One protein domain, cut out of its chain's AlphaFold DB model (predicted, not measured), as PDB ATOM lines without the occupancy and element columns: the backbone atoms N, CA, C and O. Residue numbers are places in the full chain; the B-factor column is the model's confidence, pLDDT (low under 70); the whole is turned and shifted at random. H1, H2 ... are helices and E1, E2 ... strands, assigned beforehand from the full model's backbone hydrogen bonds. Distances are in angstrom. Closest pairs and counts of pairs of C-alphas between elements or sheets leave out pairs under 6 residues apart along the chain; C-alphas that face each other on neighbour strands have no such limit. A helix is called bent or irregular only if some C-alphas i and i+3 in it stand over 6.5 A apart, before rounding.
ATOM      1  N   ILE A  22      89.970 124.323 107.739       89.25
ATOM      2  CA  ILE A  22      90.270 123.054 107.077       89.25
ATOM      3  C   ILE A  22      91.748 122.735 107.326       89.25
ATOM      4  O   ILE A  22      92.626 123.540 107.028       89.25
ATOM      5  N   LEU A  23      92.014 121.573 107.914       85.25
ATOM      6  CA  LEU A  23      93.343 121.127 108.306       85.25
ATOM      7  C   LEU A  23      94.036 120.424 107.140       85.25
ATOM      8  O   LEU A  23      93.852 119.225 106.923       85.25
ATOM      9  N   ASP A  24      94.881 121.163 106.434       70.81
ATOM     10  CA  ASP A  24      95.735 120.616 105.382       70.81
ATOM     11  C   ASP A  24      96.984 119.984 106.015       70.81
ATOM     12  O   ASP A  24      98.004 120.629 106.256       70.81
ATOM     13  N   ASP A  25      96.898 118.701 106.373       56.09
ATOM     14  CA  ASP A  25      98.044 117.983 106.929       56.09
ATOM     15  C   ASP A  25      99.064 117.654 105.822       56.09
ATOM     16  O   ASP A  25      98.909 116.698 105.066       56.09
ATOM     17  N   HIS A  26     100.168 118.408 105.786       45.81
ATOM     18  CA  HIS A  26     101.283 118.313 104.820       45.81
ATOM     19  C   HIS A  26     102.028 116.957 104.750       45.81
ATOM     20  O   HIS A  26     103.049 116.830 104.071       45.81
ATOM     21  N   HIS A  27     101.573 115.933 105.470       38.03
ATOM     22  CA  HIS A  27     102.232 114.635 105.561       38.03
ATOM     23  C   HIS A  27     101.218 113.493 105.631       38.03
ATOM     24  O   HIS A  27     101.028 112.925 106.702       38.03
ATOM     25  N   GLN A  28     100.595 113.153 104.498       36.69
ATOM     26  CA  GLN A  28     100.185 111.802 104.068       36.69
ATOM     27  C   GLN A  28      99.177 111.917 102.918       36.69
ATOM     28  O   GLN A  28      98.501 112.926 102.777       36.69
ATOM     29  N   SER A  29      99.081 110.866 102.105       39.97
ATOM     30  CA  SER A  29      98.126 110.669 101.008       39.97
ATOM     31  C   SER A  29      96.670 110.549 101.500       39.97
ATOM     32  O   SER A  29      96.013 109.535 101.261       39.97
ATOM     33  N   VAL A  30      96.188 111.519 102.278       47.47
ATOM     34  CA  VAL A  30      94.812 111.549 102.777       47.47
ATOM     35  C   VAL A  30      93.964 112.279 101.742       47.47
ATOM     36  O   VAL A  30      94.235 113.423 101.402       47.47
ATOM     37  N   GLU A  31      92.951 111.597 101.217       60.38
ATOM     38  CA  GLU A  31      92.111 112.099 100.121       60.38
ATOM     39  C   GLU A  31      91.160 113.237 100.546       60.38
ATOM     40  O   GLU A  31      90.513 113.859  99.709       60.38
ATOM     41  N   THR A  32      91.005 113.500 101.847       75.88
ATOM     42  CA  THR A  32      90.115 114.547 102.372       75.88
ATOM     43  C   THR A  32      90.690 115.129 103.663       75.88
ATOM     44  O   THR A  32      91.015 114.373 104.577       75.88
ATOM     45  N   SER A  33      90.820 116.456 103.723       85.00
ATOM     46  CA  SER A  33      91.297 117.189 104.904       85.00
ATOM     47  C   SER A  33      90.306 117.086 106.073       85.00
ATOM     48  O   SER A  33      89.103 116.976 105.869       85.00
ATOM     49  N   ASP A  34      90.795 117.141 107.313       90.81
ATOM     50  CA  ASP A  34      89.927 117.231 108.497       90.81
ATOM     51  C   ASP A  34      89.433 118.679 108.688       90.81
ATOM     52  O   ASP A  34      90.068 119.622 108.218       90.81
ATOM     53  N   ILE A  35      88.351 118.894 109.443       91.88
ATOM     54  CA  ILE A  35      87.896 120.250 109.807       91.88
ATOM     55  C   ILE A  35      88.107 120.476 111.300       91.88
ATOM     56  O   ILE A  35      87.576 119.753 112.144       91.88
ATOM     57  N   TYR A  36      88.867 121.506 111.649       91.69
ATOM     58  CA  TYR A  36      89.011 121.958 113.021       91.69
ATOM     59  C   TYR A  36      87.835 122.846 113.427       91.69
ATOM     60  O   TYR A  36      87.520 123.826 112.757       91.69
ATOM     61  N   LEU A  37      87.203 122.512 114.554       91.94
ATOM     62  CA  LEU A  37      86.089 123.253 115.140       91.94
ATOM     63  C   LEU A  37      86.494 123.719 116.550       91.94
ATOM     64  O   LEU A  37      86.391 122.943 117.507       91.94
ATOM     65  N   PRO A  38      86.966 124.970 116.721       88.31
ATOM     66  CA  PRO A  38      87.564 125.434 117.982       88.31
ATOM     67  C   PRO A  38      86.570 125.583 119.134       88.31
ATOM     68  O   PRO A  38      86.960 125.613 120.302       88.31
ATOM     69  N   LYS A  39      85.282 125.709 118.819       85.62
ATOM     70  CA  LYS A  39      84.225 126.002 119.793       85.62
ATOM     71  C   LYS A  39      83.216 124.873 119.959       85.62
ATOM     72  O   LYS A  39      82.282 125.014 120.740       85.62
ATOM     73  N   HIS A  40      83.417 123.753 119.266       86.19
ATOM     74  CA  HIS A  40      82.530 122.598 119.354       86.19
ATOM     75  C   HIS A  40      83.004 121.607 120.414       86.19
ATOM     76  O   HIS A  40      84.177 121.241 120.461       86.19
ATOM     77  N   THR A  41      82.093 121.133 121.256       79.50
ATOM     78  CA  THR A  41      82.369 120.064 122.221       79.50
ATOM     79  C   THR A  41      81.186 119.123 122.293       79.50
ATOM     80  O   THR A  41      80.053 119.581 122.372       79.50
ATOM     81  N   GLU A  42      81.454 117.821 122.342       75.56
ATOM     82  CA  GLU A  42      80.417 116.795 122.442       75.56
ATOM     83  C   GLU A  42      80.518 116.031 123.762       75.56
ATOM     84  O   GLU A  42      81.618 115.728 124.238       75.56
ATOM     85  N   TYR A  43      79.359 115.715 124.341       71.00
ATOM     86  CA  TYR A  43      79.228 114.848 125.517       71.00
ATOM     87  C   TYR A  43      78.947 113.394 125.126       71.00
ATOM     88  O   TYR A  43      79.436 112.472 125.779       71.00
ATOM     89  N   ILE A  44      78.192 113.210 124.041       78.12
ATOM     90  CA  ILE A  44      77.925 111.937 123.373       78.12
ATOM     91  C   ILE A  44      78.652 111.973 122.036       78.12
ATOM     92  O   ILE A  44      78.533 112.953 121.303       78.12
ATOM     93  N   SER A  45      79.393 110.917 121.718       86.81
ATOM     94  CA  SER A  45      80.107 110.838 120.448       86.81
ATOM     95  C   SER A  45      79.170 110.396 119.337       86.81
ATOM     96  O   SER A  45      78.606 109.302 119.398       86.81
ATOM     97  N   HIS A  46      79.058 111.209 118.296       91.81
ATOM     98  CA  HIS A  46      78.265 110.875 117.120       91.81
ATOM     99  C   HIS A  46      79.180 110.364 116.002       91.81
ATOM    100  O   HIS A  46      80.141 111.033 115.617       91.81
ATOM    101  N   ILE A  47      78.878 109.176 115.477       94.94
ATOM    102  CA  ILE A  47      79.507 108.622 114.273       94.94
ATOM    103  C   ILE A  47      78.427 108.547 113.201       94.94
ATOM    104  O   ILE A  47      77.533 107.703 113.256       94.94
ATOM    105  N   ALA A  48      78.495 109.447 112.231       97.06
ATOM    106  CA  ALA A  48      77.555 109.494 111.127       97.06
ATOM    107  C   ALA A  48      78.097 108.735 109.917       97.06
ATOM    108  O   ALA A  48      79.262 108.882 109.554       97.06
ATOM    109  N   LEU A  49      77.243 107.938 109.282       97.12
ATOM    110  CA  LEU A  49      77.585 107.059 108.174       97.12
ATOM    111  C   LEU A  49      76.557 107.219 107.047       97.12
ATOM    112  O   LEU A  49      75.399 106.830 107.184       97.12
ATOM    113  N   ASP A  50      76.992 107.774 105.918       96.69
ATOM    114  CA  ASP A  50      76.203 107.842 104.685       96.69
ATOM    115  C   ASP A  50      76.535 106.641 103.797       96.69
ATOM    116  O   ASP A  50      77.652 106.521 103.283       96.69
ATOM    117  N   ILE A  51      75.564 105.740 103.635       93.44
ATOM    118  CA  ILE A  51      75.696 104.530 102.825       93.44
ATOM    119  C   ILE A  51      74.912 104.725 101.526       93.44
ATOM    120  O   ILE A  51      73.744 104.346 101.411       93.44
ATOM    121  N   GLY A  52      75.577 105.312 100.531       85.06
ATOM    122  CA  GLY A  52      74.981 105.663  99.244       85.06
ATOM    123  C   GLY A  52      75.841 105.233  98.056       85.06
ATOM    124  O   GLY A  52      77.007 105.623  97.934       85.06
ATOM    125  N   GLY A  53      75.246 104.470  97.135       82.12
ATOM    126  CA  GLY A  53      75.930 103.966  95.942       82.12
ATOM    127  C   GLY A  53      77.053 102.987  96.294       82.12
ATOM    128  O   GLY A  53      76.846 102.043  97.053       82.12
ATOM    129  N   SER A  54      78.243 103.215  95.738       82.38
ATOM    130  CA  SER A  54      79.400 102.308  95.840       82.38
ATOM    131  C   SER A  54      80.350 102.614  96.998       82.38
ATOM    132  O   SER A  54      81.311 101.881  97.197       82.38
ATOM    133  N   LEU A  55      80.102 103.689  97.751       88.12
ATOM    134  CA  LEU A  55      80.948 104.105  98.868       88.12
ATOM    135  C   LEU A  55      80.106 104.385 100.116       88.12
ATOM    136  O   LEU A  55      79.081 105.067 100.030       88.12
ATOM    137  N   ALA A  56      80.597 103.971 101.277       92.88
ATOM    138  CA  ALA A  56      80.118 104.374 102.590       92.88
ATOM    139  C   ALA A  56      81.041 105.463 103.163       92.88
ATOM    140  O   ALA A  56      82.260 105.298 103.145       92.88
ATOM    141  N   LYS A  57      80.490 106.584 103.642       94.44
ATOM    142  CA  LYS A  57      81.263 107.748 104.112       94.44
ATOM    143  C   LYS A  57      80.985 108.013 105.577       94.44
ATOM    144  O   LYS A  57      79.834 108.216 105.953       94.44
ATOM    145  N   ILE A  58      82.036 108.050 106.381       95.81
ATOM    146  CA  ILE A  58      81.976 108.250 107.825       95.81
ATOM    147  C   ILE A  58      82.433 109.661 108.173       95.81
ATOM    148  O   ILE A  58      83.463 110.127 107.682       95.81
ATOM    149  N   VAL A  59      81.684 110.295 109.069       95.94
ATOM    150  CA  VAL A  59      82.033 111.550 109.731       95.94
ATOM    151  C   VAL A  59      81.916 111.355 111.236       95.94
ATOM    152  O   VAL A  59      80.908 110.848 111.724       95.94
ATOM    153  N   TYR A  60      82.950 111.737 111.982       94.00
ATOM    154  CA  TYR A  60      82.938 111.667 113.444       94.00
ATOM    155  C   TYR A  60      83.824 112.746 114.062       94.00
ATOM    156  O   TYR A  60      84.828 113.160 113.479       94.00
ATOM    157  N   PHE A  61      83.474 113.197 115.262       91.69
ATOM    158  CA  PHE A  61      84.219 114.229 115.977       91.69
ATOM    159  C   PHE A  61      85.194 113.625 117.001       91.69
ATOM    160  O   PHE A  61      84.862 112.676 117.710       91.69
ATOM    161  N   THR A  62      86.399 114.187 117.112       88.12
ATOM    162  CA  THR A  62      87.381 113.846 118.155       88.12
ATOM    163  C   THR A  62      87.840 115.099 118.894       88.12
ATOM    164  O   THR A  62      88.210 116.108 118.297       88.12
ATOM    165  N   ARG A  63      87.841 115.057 120.229       82.19
ATOM    166  CA  ARG A  63      88.184 116.226 121.056       82.19
ATOM    167  C   ARG A  63      89.695 116.467 121.120       82.19
ATOM    168  O   ARG A  63      90.452 115.526 121.342       82.19
ATOM    169  N   ALA A  64      90.152 117.718 121.045       71.06
ATOM    170  CA  ALA A  64      91.565 118.040 121.264       71.06
ATOM    171  C   ALA A  64      92.028 117.606 122.676       71.06
ATOM    172  O   ALA A  64      91.322 117.800 123.671       71.06
ATOM    173  N   THR A  65      93.210 116.987 122.792       58.97
ATOM    174  CA  THR A  65      93.692 116.449 124.073       58.97
ATOM    175  C   THR A  65      94.091 117.568 125.038       58.97
ATOM    176  O   THR A  65      95.094 118.255 124.860       58.97
ATOM    177  N   THR A  66      93.363 117.710 126.148       47.78
ATOM    178  CA  THR A  66      93.852 118.462 127.310       47.78
ATOM    179  C   THR A  66      94.867 117.603 128.058       47.78
ATOM    180  O   THR A  66      94.487 116.703 128.807       47.78
ATOM    181  N   PRO A 216      90.650 124.716 123.139       70.69
ATOM    182  CA  PRO A 216      89.323 124.112 123.209       70.69
ATOM    183  C   PRO A 216      88.883 123.607 121.825       70.69
ATOM    184  O   PRO A 216      89.491 123.932 120.804       70.69
ATOM    185  N   GLY A 217      87.847 122.770 121.793       84.88
ATOM    186  CA  GLY A 217      87.301 122.239 120.546       84.88
ATOM    187  C   GLY A 217      87.788 120.837 120.176       84.88
ATOM    188  O   GLY A 217      88.164 120.021 121.031       84.88
ATOM    189  N   GLY A 218      87.791 120.554 118.876       88.75
ATOM    190  CA  GLY A 218      88.210 119.267 118.326       88.75
ATOM    191  C   GLY A 218      88.181 119.227 116.803       88.75
ATOM    192  O   GLY A 218      88.100 120.264 116.148       88.75
ATOM    193  N   ARG A 219      88.301 118.024 116.247       90.12
ATOM    194  CA  ARG A 219      88.396 117.771 114.807       90.12
ATOM    195  C   ARG A 219      87.203 116.962 114.338       90.12
ATOM    196  O   ARG A 219      86.888 115.942 114.949       90.12
ATOM    197  N   LEU A 220      86.587 117.393 113.251       93.00
ATOM    198  CA  LEU A 220      85.678 116.592 112.453       93.00
ATOM    199  C   LEU A 220      86.520 115.783 111.461       93.00
ATOM    200  O   LEU A 220      87.297 116.363 110.705       93.00
ATOM    201  N   ASN A 221      86.403 114.462 111.532       93.12
ATOM    202  CA  ASN A 221      87.247 113.511 110.814       93.12
ATOM    203  C   ASN A 221      86.429 112.847 109.711       93.12
ATOM    204  O   ASN A 221      85.256 112.523 109.927       93.12
ATOM    205  N   PHE A 222      87.071 112.590 108.574       92.56
ATOM    206  CA  PHE A 222      86.433 112.039 107.381       92.56
ATOM    207  C   PHE A 222      87.112 110.737 106.966       92.56
ATOM    208  O   PHE A 222      88.334 110.657 106.859       92.56
ATOM    209  N   THR A 223      86.330 109.689 106.726       92.00
ATOM    210  CA  THR A 223      86.854 108.450 106.139       92.00
ATOM    211  C   THR A 223      85.799 107.767 105.284       92.00
ATOM    212  O   THR A 223      84.607 108.039 105.423       92.00
ATOM    213  N   LYS A 224      86.208 106.882 104.381       90.88
ATOM    214  CA  LYS A 224      85.295 106.200 103.467       90.88
ATOM    215  C   LYS A 224      85.742 104.776 103.185       90.88
ATOM    216  O   LYS A 224      86.927 104.469 103.245       90.88
ATOM    217  N   PHE A 225      84.774 103.950 102.824       91.81
ATOM    218  CA  PHE A 225      84.941 102.538 102.502       91.81
ATOM    219  C   PHE A 225      84.122 102.208 101.260       91.81
ATOM    220  O   PHE A 225      83.127 102.877 100.978       91.81
ATOM    221  N   GLU A 226      84.498 101.168 100.526       89.44
ATOM    222  CA  GLU A 226      83.614 100.610  99.503       89.44
ATOM    223  C   GLU A 226      82.372 100.004 100.167       89.44
ATOM    224  O   GLU A 226      82.463  99.375 101.223       89.44
ATOM    225  N   THR A 227      81.194 100.188  99.564       90.62
ATOM    226  CA  THR A 227      79.935  99.639 100.106       90.62
ATOM    227  C   THR A 227      80.007  98.113 100.240       90.62
ATOM    228  O   THR A 227      79.446  97.540 101.172       90.62
ATOM    229  N   GLU A 228      80.738  97.448  99.344       90.19
ATOM    230  CA  GLU A 228      80.962  95.997  99.380       90.19
ATOM    231  C   GLU A 228      81.823  95.562 100.580       90.19
ATOM    232  O   GLU A 228      81.663  94.449 101.075       90.19
ATOM    233  N   ALA A 229      82.664  96.457 101.106       92.44
ATOM    234  CA  ALA A 229      83.557  96.219 102.240       92.44
ATOM    235  C   ALA A 229      82.982  96.714 103.586       92.44
ATOM    236  O   ALA A 229      83.712  96.857 104.572       92.44
ATOM    237  N   ILE A 230      81.671  96.989 103.669       94.06
ATOM    238  CA  ILE A 230      81.055  97.489 104.911       94.06
ATOM    239  C   ILE A 230      81.256  96.514 106.075       94.06
ATOM    240  O   ILE A 230      81.636  96.925 107.170       94.06
ATOM    241  N   GLU A 231      81.015  95.228 105.841       93.62
ATOM    242  CA  GLU A 231      81.115  94.202 106.880       93.62
ATOM    243  C   GLU A 231      82.570  93.925 107.279       93.62
ATOM    244  O   GLU A 231      82.871  93.772 108.461       93.62
ATOM    245  N   THR A 232      83.479  93.897 106.302       94.88
ATOM    246  CA  THR A 232      84.872  93.472 106.491       94.88
ATOM    247  C   THR A 232      85.810  94.591 106.926       94.88
ATOM    248  O   THR A 232      86.833  94.301 107.540       94.88
ATOM    249  N   GLU A 233      85.491  95.855 106.632       94.44
ATOM    250  CA  GLU A 233      86.381  96.995 106.899       94.44
ATOM    251  C   GLU A 233      85.694  98.121 107.677       94.44
ATOM    252  O   GLU A 233      86.192  98.528 108.727       94.44
ATOM    253  N   CYS A 234      84.527  98.591 107.222       95.50
ATOM    254  CA  CYS A 234      83.845  99.745 107.824       95.50
ATOM    255  C   CYS A 234      83.390  99.473 109.269       95.50
ATOM    256  O   CYS A 234      83.696 100.244 110.182       95.50
ATOM    257  N   ILE A 235      82.685  98.362 109.511       95.12
ATOM    258  CA  ILE A 235      82.220  98.006 110.860       95.12
ATOM    259  C   ILE A 235      83.405  97.715 111.802       95.12
ATOM    260  O   ILE A 235      83.416  98.270 112.906       95.12
ATOM    261  N   PRO A 236      84.430  96.929 111.404       95.38
ATOM    262  CA  PRO A 236      85.643  96.757 112.203       95.38
ATOM    263  C   PRO A 236      86.370  98.065 112.515       95.38
ATOM    264  O   PRO A 236      86.842  98.243 113.637       95.38
ATOM    265  N   PHE A 237      86.417  99.009 111.570       94.94
ATOM    266  CA  PHE A 237      86.966 100.341 111.817       94.94
ATOM    267  C   PHE A 237      86.204 101.066 112.936       94.94
ATOM    268  O   PHE A 237      86.830 101.556 113.878       94.94
ATOM    269  N   ILE A 238      84.866 101.088 112.883       94.81
ATOM    270  CA  ILE A 238      84.027 101.710 113.922       94.81
ATOM    271  C   ILE A 238      84.235 101.014 115.275       94.81
ATOM    272  O   ILE A 238      84.411 101.684 116.292       94.81
ATOM    273  N   ALA A 239      84.259  99.679 115.301       93.50
ATOM    274  CA  ALA A 239      84.494  98.914 116.525       93.50
ATOM    275  C   ALA A 239      85.857  99.258 117.152       93.50
ATOM    276  O   ALA A 239      85.927  99.595 118.335       93.50
ATOM    277  N   ASN A 240      86.919  99.272 116.345       93.19
ATOM    278  CA  ASN A 240      88.268  99.620 116.786       93.19
ATOM    279  C   ASN A 240      88.366 101.080 117.272       93.19
ATOM    280  O   ASN A 240      89.006 101.360 118.285       93.19
ATOM    281  N   LEU A 241      87.687 102.016 116.602       91.88
ATOM    282  CA  LEU A 241      87.589 103.419 117.020       91.88
ATOM    283  C   LEU A 241      86.972 103.550 118.428       91.88
ATOM    284  O   LEU A 241      87.485 104.303 119.267       91.88
ATOM    285  N   ILE A 242      85.915 102.782 118.714       91.62
ATOM    286  CA  ILE A 242      85.275 102.720 120.036       91.62
ATOM    287  C   ILE A 242      86.225 102.082 121.066       91.62
ATOM    288  O   ILE A 242      86.403 102.628 122.155       91.62
ATOM    289  N   GLU A 243      86.869 100.962 120.736       91.44
ATOM    290  CA  GLU A 243      87.773 100.238 121.641       91.44
ATOM    291  C   GLU A 243      89.004 101.056 122.042       91.44
ATOM    292  O   GLU A 243      89.306 101.191 123.234       91.44
ATOM    293  N   ILE A 244      89.681 101.671 121.070       89.56
ATOM    294  CA  ILE A 244      90.842 102.533 121.323       89.56
ATOM    295  C   ILE A 244      90.436 103.733 122.178       89.56
ATOM    296  O   ILE A 244      91.167 104.116 123.096       89.56
ATOM    297  N   SER A 245      89.263 104.316 121.919       89.38
ATOM    298  CA  SER A 245      88.758 105.438 122.714       89.38
ATOM    299  C   SER A 245      88.437 105.019 124.152       89.38
ATOM    300  O   SER A 245      88.827 105.724 125.083       89.38
ATOM    301  N   ALA A 246      87.837 103.842 124.360       90.00
ATOM    302  CA  ALA A 246      87.590 103.294 125.694       90.00
ATOM    303  C   ALA A 246      88.898 103.123 126.488       90.00
ATOM    304  O   ALA A 246      89.009 103.595 127.624       90.00
ATOM    305  N   ALA A 247      89.917 102.521 125.862       89.38
ATOM    306  CA  ALA A 247      91.234 102.325 126.466       89.38
ATOM    307  C   ALA A 247      91.943 103.658 126.769       89.38
ATOM    308  O   ALA A 247      92.492 103.839 127.855       89.38
ATOM    309  N   SER A 248      91.894 104.612 125.834       86.00
ATOM    310  CA  SER A 248      92.477 105.954 125.977       86.00
ATOM    311  C   SER A 248      91.853 106.740 127.136       86.00
ATOM    312  O   SER A 248      92.566 107.422 127.876       86.00
ATOM    313  N   ASN A 249      90.539 106.595 127.334       85.25
ATOM    314  CA  ASN A 249      89.788 107.244 128.409       85.25
ATOM    315  C   ASN A 249      89.841 106.487 129.745       85.25
ATOM    316  O   ASN A 249      89.385 107.019 130.758       85.25
ATOM    317  N   GLY A 250      90.381 105.263 129.762       88.31
ATOM    318  CA  GLY A 250      90.417 104.409 130.948       88.31
ATOM    319  C   GLY A 250      89.028 103.973 131.427       88.31
ATOM    320  O   GLY A 250      88.835 103.782 132.627       88.31
ATOM    321  N   VAL A 251      88.059 103.846 130.514       88.50
ATOM    322  CA  VAL A 251      86.676 103.444 130.825       88.50
ATOM    323  C   VAL A 251      86.377 102.039 130.288       88.50
ATOM    324  O   VAL A 251      86.931 101.644 129.261       88.50
ATOM    325  N   PRO A 252      85.484 101.260 130.930       91.81
ATOM    326  CA  PRO A 252      85.041  99.980 130.379       91.81
ATOM    327  C   PRO A 252      84.387 100.150 129.002       91.81
ATOM    328  O   PRO A 252      83.647 101.112 128.789       91.81
ATOM    329  N   ILE A 253      84.565  99.173 128.105       90.88
ATOM    330  CA  ILE A 253      84.007  99.215 126.742       90.88
ATOM    331  C   ILE A 253      82.489  99.443 126.719       90.88
ATOM    332  O   ILE A 253      81.999 100.210 125.899       90.88
ATOM    333  N   SER A 254      81.739  98.867 127.663       90.75
ATOM    334  CA  SER A 254      80.289  99.084 127.779       90.75
ATOM    335  C   SER A 254      79.931 100.535 128.116       90.75
ATOM    336  O   SER A 254      78.905 101.042 127.679       90.75
ATOM    337  N   THR A 255      80.788 101.234 128.866       90.00
ATOM    338  CA  THR A 255      80.613 102.665 129.163       90.00
ATOM    339  C   THR A 255      80.867 103.513 127.928       90.00
ATOM    340  O   THR A 255      80.124 104.457 127.692       90.00
ATOM    341  N   MET A 256      81.869 103.149 127.122       90.25
ATOM    342  CA  MET A 256      82.117 103.811 125.843       90.25
ATOM    343  C   MET A 256      80.961 103.583 124.864       90.25
ATOM    344  O   MET A 256      80.470 104.544 124.289       90.25
ATOM    345  N   LYS A 257      80.478 102.340 124.721       91.56
ATOM    346  CA  LYS A 257      79.370 101.993 123.815       91.56
ATOM    347  C   LYS A 257      78.093 102.788 124.110       91.56
ATOM    348  O   LYS A 257      77.521 103.340 123.182       91.56
ATOM    349  N   ARG A 258      77.724 102.947 125.388       90.06
ATOM    350  CA  ARG A 258      76.584 103.795 125.800       90.06
ATOM    351  C   ARG A 258      76.782 105.291 125.526       90.06
ATOM    352  O   ARG A 258      75.811 106.034 125.529       90.06
ATOM    353  N   GLY A 259      78.026 105.739 125.353       87.50
ATOM    354  CA  GLY A 259      78.375 107.123 125.019       87.50
ATOM    355  C   GLY A 259      78.532 107.381 123.519       87.50
ATOM    356  O   GLY A 259      78.971 108.468 123.147       87.50
ATOM    357  N   VAL A 260      78.218 106.399 122.666       89.81
ATOM    358  CA  VAL A 260      78.359 106.483 121.207       89.81
ATOM    359  C   VAL A 260      77.005 106.257 120.539       89.81
ATOM    360  O   VAL A 260      76.343 105.248 120.786       89.81
ATOM    361  N   LYS A 261      76.637 107.170 119.638       92.81
ATOM    362  CA  LYS A 261      75.496 107.027 118.729       92.81
ATOM    363  C   LYS A 261      75.999 106.870 117.297       92.81
ATOM    364  O   LYS A 261      76.822 107.662 116.835       92.81
ATOM    365  N   ILE A 262      75.490 105.865 116.588       95.12
ATOM    366  CA  ILE A 262      75.718 105.673 115.154       95.12
ATOM    367  C   ILE A 262      74.500 106.194 114.397       95.12
ATOM    368  O   ILE A 262      73.383 105.748 114.649       95.12
ATOM    369  N   ILE A 263      74.701 107.103 113.449       96.19
ATOM    370  CA  ILE A 263      73.616 107.703 112.668       96.19
ATOM    371  C   ILE A 263      73.803 107.337 111.210       96.19
ATOM    372  O   ILE A 263      74.796 107.709 110.593       96.19
ATOM    373  N   LEU A 264      72.847 106.600 110.659       97.38
ATOM    374  CA  LEU A 264      72.896 106.127 109.285       97.38
ATOM    375  C   LEU A 264      72.027 107.000 108.385       97.38
ATOM    376  O   LEU A 264      70.890 107.314 108.729       97.38
ATOM    377  N   THR A 265      72.518 107.328 107.197       96.81
ATOM    378  CA  THR A 265      71.711 107.926 106.127       96.81
ATOM    379  C   THR A 265      72.040 107.286 104.776       96.81
ATOM    380  O   THR A 265      72.849 106.355 104.699       96.81
ATOM    381  N   GLY A 266      71.364 107.732 103.720       93.75
ATOM    382  CA  GLY A 266      71.432 107.120 102.397       93.75
ATOM    383  C   GLY A 266      70.615 105.829 102.291       93.75
ATOM    384  O   GLY A 266      70.197 105.231 103.287       93.75
ATOM    385  N   GLY A 267      70.389 105.363 101.061       90.38
ATOM    386  CA  GLY A 267      69.611 104.143 100.803       90.38
ATOM    387  C   GLY A 267      70.103 102.895 101.559       90.38
ATOM    388  O   GLY A 267      69.294 102.063 101.976       90.38
ATOM    389  N   GLY A 268      71.411 102.777 101.806       91.50
ATOM    390  CA  GLY A 268      72.001 101.665 102.551       91.50
ATOM    391  C   GLY A 268      71.683 101.667 104.050       91.50
ATOM    392  O   GLY A 268      71.756 100.610 104.675       91.50
ATOM    393  N   ALA A 269      71.237 102.783 104.638       94.31
ATOM    394  CA  ALA A 269      70.810 102.820 106.040       94.31
ATOM    395  C   ALA A 269      69.690 101.804 106.333       94.31
ATOM    396  O   ALA A 269      69.658 101.187 107.399       94.31
ATOM    397  N   HIS A 270      68.790 101.573 105.373       91.50
ATOM    398  CA  HIS A 270      67.725 100.576 105.505       91.50
ATOM    399  C   HIS A 270      68.239  99.134 105.462       91.50
ATOM    400  O   HIS A 270      67.632  98.268 106.083       91.50
ATOM    401  N   ILE A 271      69.349  98.893 104.762       91.81
ATOM    402  CA  ILE A 271      69.922  97.563 104.533       91.81
ATOM    403  C   ILE A 271      70.840  97.166 105.695       91.81
ATOM    404  O   ILE A 271      70.721  96.070 106.232       91.81
ATOM    405  N   TYR A 272      71.735  98.065 106.110       93.31
ATOM    406  CA  TYR A 272      72.828  97.733 107.031       93.31
ATOM    407  C   TYR A 272      72.541  98.065 108.501       93.31
ATOM    408  O   TYR A 272      73.309  97.656 109.369       93.31
ATOM    409  N   SER A 273      71.445  98.770 108.817       93.44
ATOM    410  CA  SER A 273      71.159  99.203 110.200       93.44
ATOM    411  C   SER A 273      71.126  98.065 111.222       93.44
ATOM    412  O   SER A 273      71.770  98.163 112.267       93.44
ATOM    413  N   GLU A 274      70.416  96.975 110.924       92.62
ATOM    414  CA  GLU A 274      70.324  95.828 111.833       92.62
ATOM    415  C   GLU A 274      71.665  95.107 111.976       92.62
ATOM    416  O   GLU A 274      72.061  94.767 113.088       92.62
ATOM    417  N   MET A 275      72.403  94.931 110.877       92.75
ATOM    418  CA  MET A 275      73.732  94.315 110.891       92.75
ATOM    419  C   MET A 275      74.703  95.108 111.769       92.75
ATOM    420  O   MET A 275      75.315  94.536 112.668       92.75
ATOM    421  N   ILE A 276      74.803  96.424 111.559       93.50
ATOM    422  CA  ILE A 276      75.681  97.307 112.341       93.50
ATOM    423  C   ILE A 276      75.328  97.216 113.827       93.50
ATOM    424  O   ILE A 276      76.215  97.043 114.665       93.50
ATOM    425  N   LYS A 277      74.033  97.257 114.159       92.38
ATOM    426  CA  LYS A 277      73.556  97.122 115.539       92.38
ATOM    427  C   LYS A 277      73.927  95.770 116.156       92.38
ATOM    428  O   LYS A 277      74.360  95.717 117.305       92.38
ATOM    429  N   ASN A 278      73.788  94.684 115.400       91.25
ATOM    430  CA  ASN A 278      74.095  93.336 115.872       91.25
ATOM    431  C   ASN A 278      75.601  93.133 116.097       91.25
ATOM    432  O   ASN A 278      75.985  92.571 117.120       91.25
ATOM    433  N   VAL A 279      76.446  93.615 115.180       90.75
ATOM    434  CA  VAL A 279      77.907  93.443 115.258       90.75
ATOM    435  C   VAL A 279      78.524  94.342 116.331       90.75
ATOM    436  O   VAL A 279      79.356  93.883 117.113       90.75
ATOM    437  N   LEU A 280      78.099  95.608 116.432       89.56
ATOM    438  CA  LEU A 280      78.596  96.514 117.475       89.56
ATOM    439  C   LEU A 280      78.030  96.170 118.868       89.56
ATOM    440  O   LEU A 280      78.657  96.491 119.883       89.56
ATOM    441  N   GLY A 281      76.903  95.457 118.935       81.81
ATOM    442  CA  GLY A 281      76.261  94.986 120.163       81.81
ATOM    443  C   GLY A 281      75.279  95.992 120.779       81.81
ATOM    444  O   GLY A 281      75.333  97.192 120.522       81.81
ATOM    445  N   GLY A 282      74.384  95.494 121.639       70.56
ATOM    446  CA  GLY A 282      73.159  96.194 122.066       70.56
ATOM    447  C   GLY A 282      73.299  97.439 122.954       70.56
ATOM    448  O   GLY A 282      72.283  98.067 123.233       70.56
ATOM    449  N   ASP A 283      74.509  97.804 123.382       81.94
ATOM    450  CA  ASP A 283      74.756  99.040 124.145       81.94
ATOM    451  C   ASP A 283      74.970 100.269 123.240       81.94
ATOM    452  O   ASP A 283      74.964 101.389 123.747       81.94
ATOM    453  N   VAL A 284      75.196 100.073 121.932       88.38
ATOM    454  CA  VAL A 284      75.373 101.161 120.957       88.38
ATOM    455  C   VAL A 284      74.027 101.513 120.332       88.38
ATOM    456  O   VAL A 284      73.326 100.649 119.795       88.38
ATOM    457  N   GLU A 285      73.671 102.792 120.368       91.62
ATOM    458  CA  GLU A 285      72.461 103.287 119.718       91.62
ATOM    459  C   GLU A 285      72.701 103.468 118.212       91.62
ATOM    460  O   GLU A 285      73.707 104.043 117.798       91.62
ATOM    461  N   VAL A 286      71.772 102.969 117.390       94.38
ATOM    462  CA  VAL A 286      71.821 103.090 115.927       94.38
ATOM    463  C   VAL A 286      70.540 103.759 115.446       94.38
ATOM    464  O   VAL A 286      69.450 103.202 115.596       94.38
ATOM    465  N   LEU A 287      70.689 104.943 114.858       94.56
ATOM    466  CA  LEU A 287      69.620 105.794 114.349       94.56
ATOM    467  C   LEU A 287      69.669 105.864 112.821       94.56
ATOM    468  O   LEU A 287      70.682 105.541 112.196       94.56
ATOM    469  N   LYS A 288      68.556 106.277 112.213       96.00
ATOM    470  CA  LYS A 288      68.442 106.481 110.766       96.00
ATOM    471  C   LYS A 288      67.880 107.862 110.476       96.00
ATOM    472  O   LYS A 288      66.927 108.276 111.126       96.00
ATOM    473  N   GLU A 289      68.417 108.500 109.450       95.69
ATOM    474  CA  GLU A 289      68.017 109.823 108.987       95.69
ATOM    475  C   GLU A 289      67.728 109.829 107.485       95.69
ATOM    476  O   GLU A 289      68.335 109.083 106.712       95.69
ATOM    477  N   GLU A 290      66.810 110.700 107.067       94.56
ATOM    478  CA  GLU A 290      66.435 110.862 105.660       94.56
ATOM    479  C   GLU A 290      67.593 111.467 104.844       94.56
ATOM    480  O   GLU A 290      68.270 112.396 105.292       94.56
ATOM    481  N   GLU A 291      67.839 110.899 103.659       92.56
ATOM    482  CA  GLU A 291      69.012 111.182 102.821       92.56
ATOM    483  C   GLU A 291      69.050 112.631 102.333       92.56
ATOM    484  O   GLU A 291      70.083 113.294 102.439       92.56
ATOM    485  N   MET A 292      67.935 113.142 101.809       92.12
ATOM    486  CA  MET A 292      67.878 114.477 101.219       92.12
ATOM    487  C   MET A 292      68.019 115.580 102.276       92.12
ATOM    488  O   MET A 292      68.763 116.540 102.075       92.12
ATOM    489  N   ASP A 293      67.353 115.426 103.418       93.50
ATOM    490  CA  ASP A 293      67.458 116.307 104.575       93.50
ATOM    491  C   ASP A 293      68.900 116.382 105.069       93.50
ATOM    492  O   ASP A 293      69.414 117.477 105.319       93.50
ATOM    493  N   CYS A 294      69.572 115.233 105.197       95.06
ATOM    494  CA  CYS A 294      70.980 115.187 105.580       95.06
ATOM    495  C   CYS A 294      71.849 115.898 104.544       95.06
ATOM    496  O   CYS A 294      72.617 116.788 104.895       95.06
ATOM    497  N   LEU A 295      71.670 115.583 103.262       94.56
ATOM    498  CA  LEU A 295      72.436 116.184 102.177       94.56
ATOM    499  C   LEU A 295      72.361 117.721 102.190       94.56
ATOM    500  O   LEU A 295      73.387 118.396 102.092       94.56
ATOM    501  N   ILE A 296      71.161 118.286 102.344       94.31
ATOM    502  CA  ILE A 296      70.968 119.743 102.368       94.31
ATOM    503  C   ILE A 296      71.431 120.361 103.689       94.31
ATOM    504  O   ILE A 296      71.983 121.462 103.687       94.31
ATOM    505  N   THR A 297      71.264 119.663 104.813       93.75
ATOM    506  CA  THR A 297      71.801 120.111 106.108       93.75
ATOM    507  C   THR A 297      73.326 120.204 106.061       93.75
ATOM    508  O   THR A 297      73.886 121.226 106.459       93.75
ATOM    509  N   GLY A 298      73.992 119.187 105.508       94.75
ATOM    510  CA  GLY A 298      75.438 119.183 105.319       94.75
ATOM    511  C   GLY A 298      75.911 120.259 104.347       94.75
ATOM    512  O   GLY A 298      76.870 120.956 104.659       94.75
ATOM    513  N   LEU A 299      75.208 120.471 103.226       94.44
ATOM    514  CA  LEU A 299      75.520 121.562 102.292       94.44
ATOM    515  C   LEU A 299      75.487 122.933 102.981       94.44
ATOM    516  O   LEU A 299      76.411 123.731 102.826       94.44
ATOM    517  N   ASN A 300      74.425 123.213 103.737       92.31
ATOM    518  CA  ASN A 300      74.269 124.497 104.414       92.31
ATOM    519  C   ASN A 300      75.394 124.740 105.428       92.31
ATOM    520  O   ASN A 300      75.893 125.851 105.517       92.31
ATOM    521  N   PHE A 301      75.826 123.706 106.153       92.56
ATOM    522  CA  PHE A 301      76.953 123.811 107.079       92.56
ATOM    523  C   PHE A 301      78.285 124.011 106.360       92.56
ATOM    524  O   PHE A 301      79.027 124.935 106.678       92.56
ATOM    525  N   ILE A 302      78.588 123.155 105.382       93.00
ATOM    526  CA  ILE A 302      79.908 123.117 104.750       93.00
ATOM    527  C   ILE A 302      80.164 124.411 103.968       93.00
ATOM    528  O   ILE A 302      81.248 124.971 104.032       93.00
ATOM    529  N   THR A 303      79.135 124.965 103.316       92.94
ATOM    530  CA  THR A 303      79.260 126.219 102.553       92.94
ATOM    531  C   THR A 303      79.518 127.454 103.415       92.94
ATOM    532  O   THR A 303      79.884 128.485 102.859       92.94
ATOM    533  N   GLU A 304      79.367 127.359 104.740       91.94
ATOM    534  CA  GLU A 304      79.744 128.412 105.686       91.94
ATOM    535  C   GLU A 304      81.163 128.224 106.266       91.94
ATOM    536  O   GLU A 304      81.660 129.104 106.968       91.94
ATOM    537  N   ILE A 305      81.856 127.122 105.950       92.94
ATOM    538  CA  ILE A 305      83.253 126.905 106.350       92.94
ATOM    539  C   ILE A 305      84.195 127.696 105.419       92.94
ATOM    540  O   ILE A 305      84.102 127.567 104.193       92.94
ATOM    541  N   PRO A 306      85.119 128.518 105.957       92.62
ATOM    542  CA  PRO A 306      86.084 129.253 105.143       92.62
ATOM    543  C   PRO A 306      86.931 128.336 104.254       92.62
ATOM    544  O   PRO A 306      87.418 127.300 104.703       92.62
TER     545      PRO A 306
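This is residues 22 to 66 and 216 to 306 of the 593 residues of an uncharacterized protein of Melampsora larici-populina (strain 98AG31 / pathotype 3-4-7) (UniProt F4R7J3). A strongly twisted sheet of six strands has two helices, H1 and H3, packed over one face and a third, H4, on the opposite face, where it starts beside the end of E5 and sticks out with residues 296 to 301. The short helix H2 makes a corner with the last part of H1, and the loop of residues 22 to 33 folds back so that residues 22 to 23 pair with the edge strand E1. The printed part has 136 residues, with six named strands and four named helices in the order E1 E2 E3 E4 H1 H2 E5 H3 E6 H4. The sheet is mixed, in the order E1 E4 E3 E2 E5 E6, and the class is mixed, helices and strands. The whole is compact, with a radius of gyration of the C-alphas of 15.0 A and a rounded outline of 38 by 37 by 28 A.

In the sheet, E1, residues 34 to 37, is an edge strand and the antiparallel neighbour of E4, residues 218 to 226, with N 37 and O 218 2.9 A apart, within hydrogen-bond range. E4 is antiparallel to E3, residues 55 to 63, with N 58 and O 223 at 2.7 A. E3 forms a hairpin with E2, residues 45 to 52, with N 48 and O 59 at 2.8 A. E2 is parallel to E5, residues 260 to 265, at 21 degrees, with N 49 and O 263 at 2.8 A. E5 is parallel to the other edge strand, E6, residues 285 to 288, with N 262 and O 285 at 2.8 A. H1, residues 227 to 249, is on the sheet at a height of 9.1 A; it lies over E3 and runs along the strands, at 1 degree to E3 on the local plane. H3, residues 269 to 280, is on the same face at a height of 8.6 A, over E5, at 11 degrees to it on the local plane. H1 and H3 touch, the C-alphas of Ala 239 and Leu 280 being closest at 6.4 A, and run the same way at a steep tilt of 44 degrees. H2, residues 253 to 258, touches residues 242 to 247 of H1, closest at the C-alphas of Met 256 and Ala 246, 5.5 A; at 72 degrees the two are only just about perpendicular. H2 only grazes the sheet, with residues 256 to 258. H4, residues 291 to 302, is on the opposite face from H1 and H3, which gives three layers, helices on both faces of a sheet; the closest C-alphas of H4 and E5 are those of Glu 291 and Thr 265, 5.4 A. E5, H3 and E6 form a strand-helix-strand unit, two parallel neighbour strands with a helix between them in the chain, and its crossover is right-handed. E4, H1, H2 and E5 form a split unit, with E3 and E2 between its strands in the sheet, and its crossover is right-handed too. Every O i to N i+4 pair is within hydrogen-bond range in H2 and H4, against 15 of 19 in H1 and 6 of 8 in H3.

E1 begins at C-alpha 34, (89.927, 117.231, 108.497). E2 is 22.4 A long, E3 26.3 A and E4 26.9 A. H1 measures 30.9 A, from (79.935, 99.639, 100.106) at C-alpha 227, with a kink of 40 degrees near residue 234. H1 and H3 are irregular: C-alphas 228 and 231 are 7.7 A apart, and C-alphas 271 and 274 are 7.5 A apart. E5 is 16.5 A long and H3 15.2 A. H4, 16.3 A, ends at C-alpha 302, (79.908, 123.117, 104.750).

The two C-alphas farthest apart, those of His 26 and Gly 282, are 39.7 A apart. Residues 67 to 215 are not printed, and C-alphas 66 and 216 are 8.3 A apart across the cut. Of the links that are printed whole, E1 to E2 is short and the others are tight. The mean pLDDT of the printed part is 87.5; residues 25 to 31 and 65 to 66 are under 70.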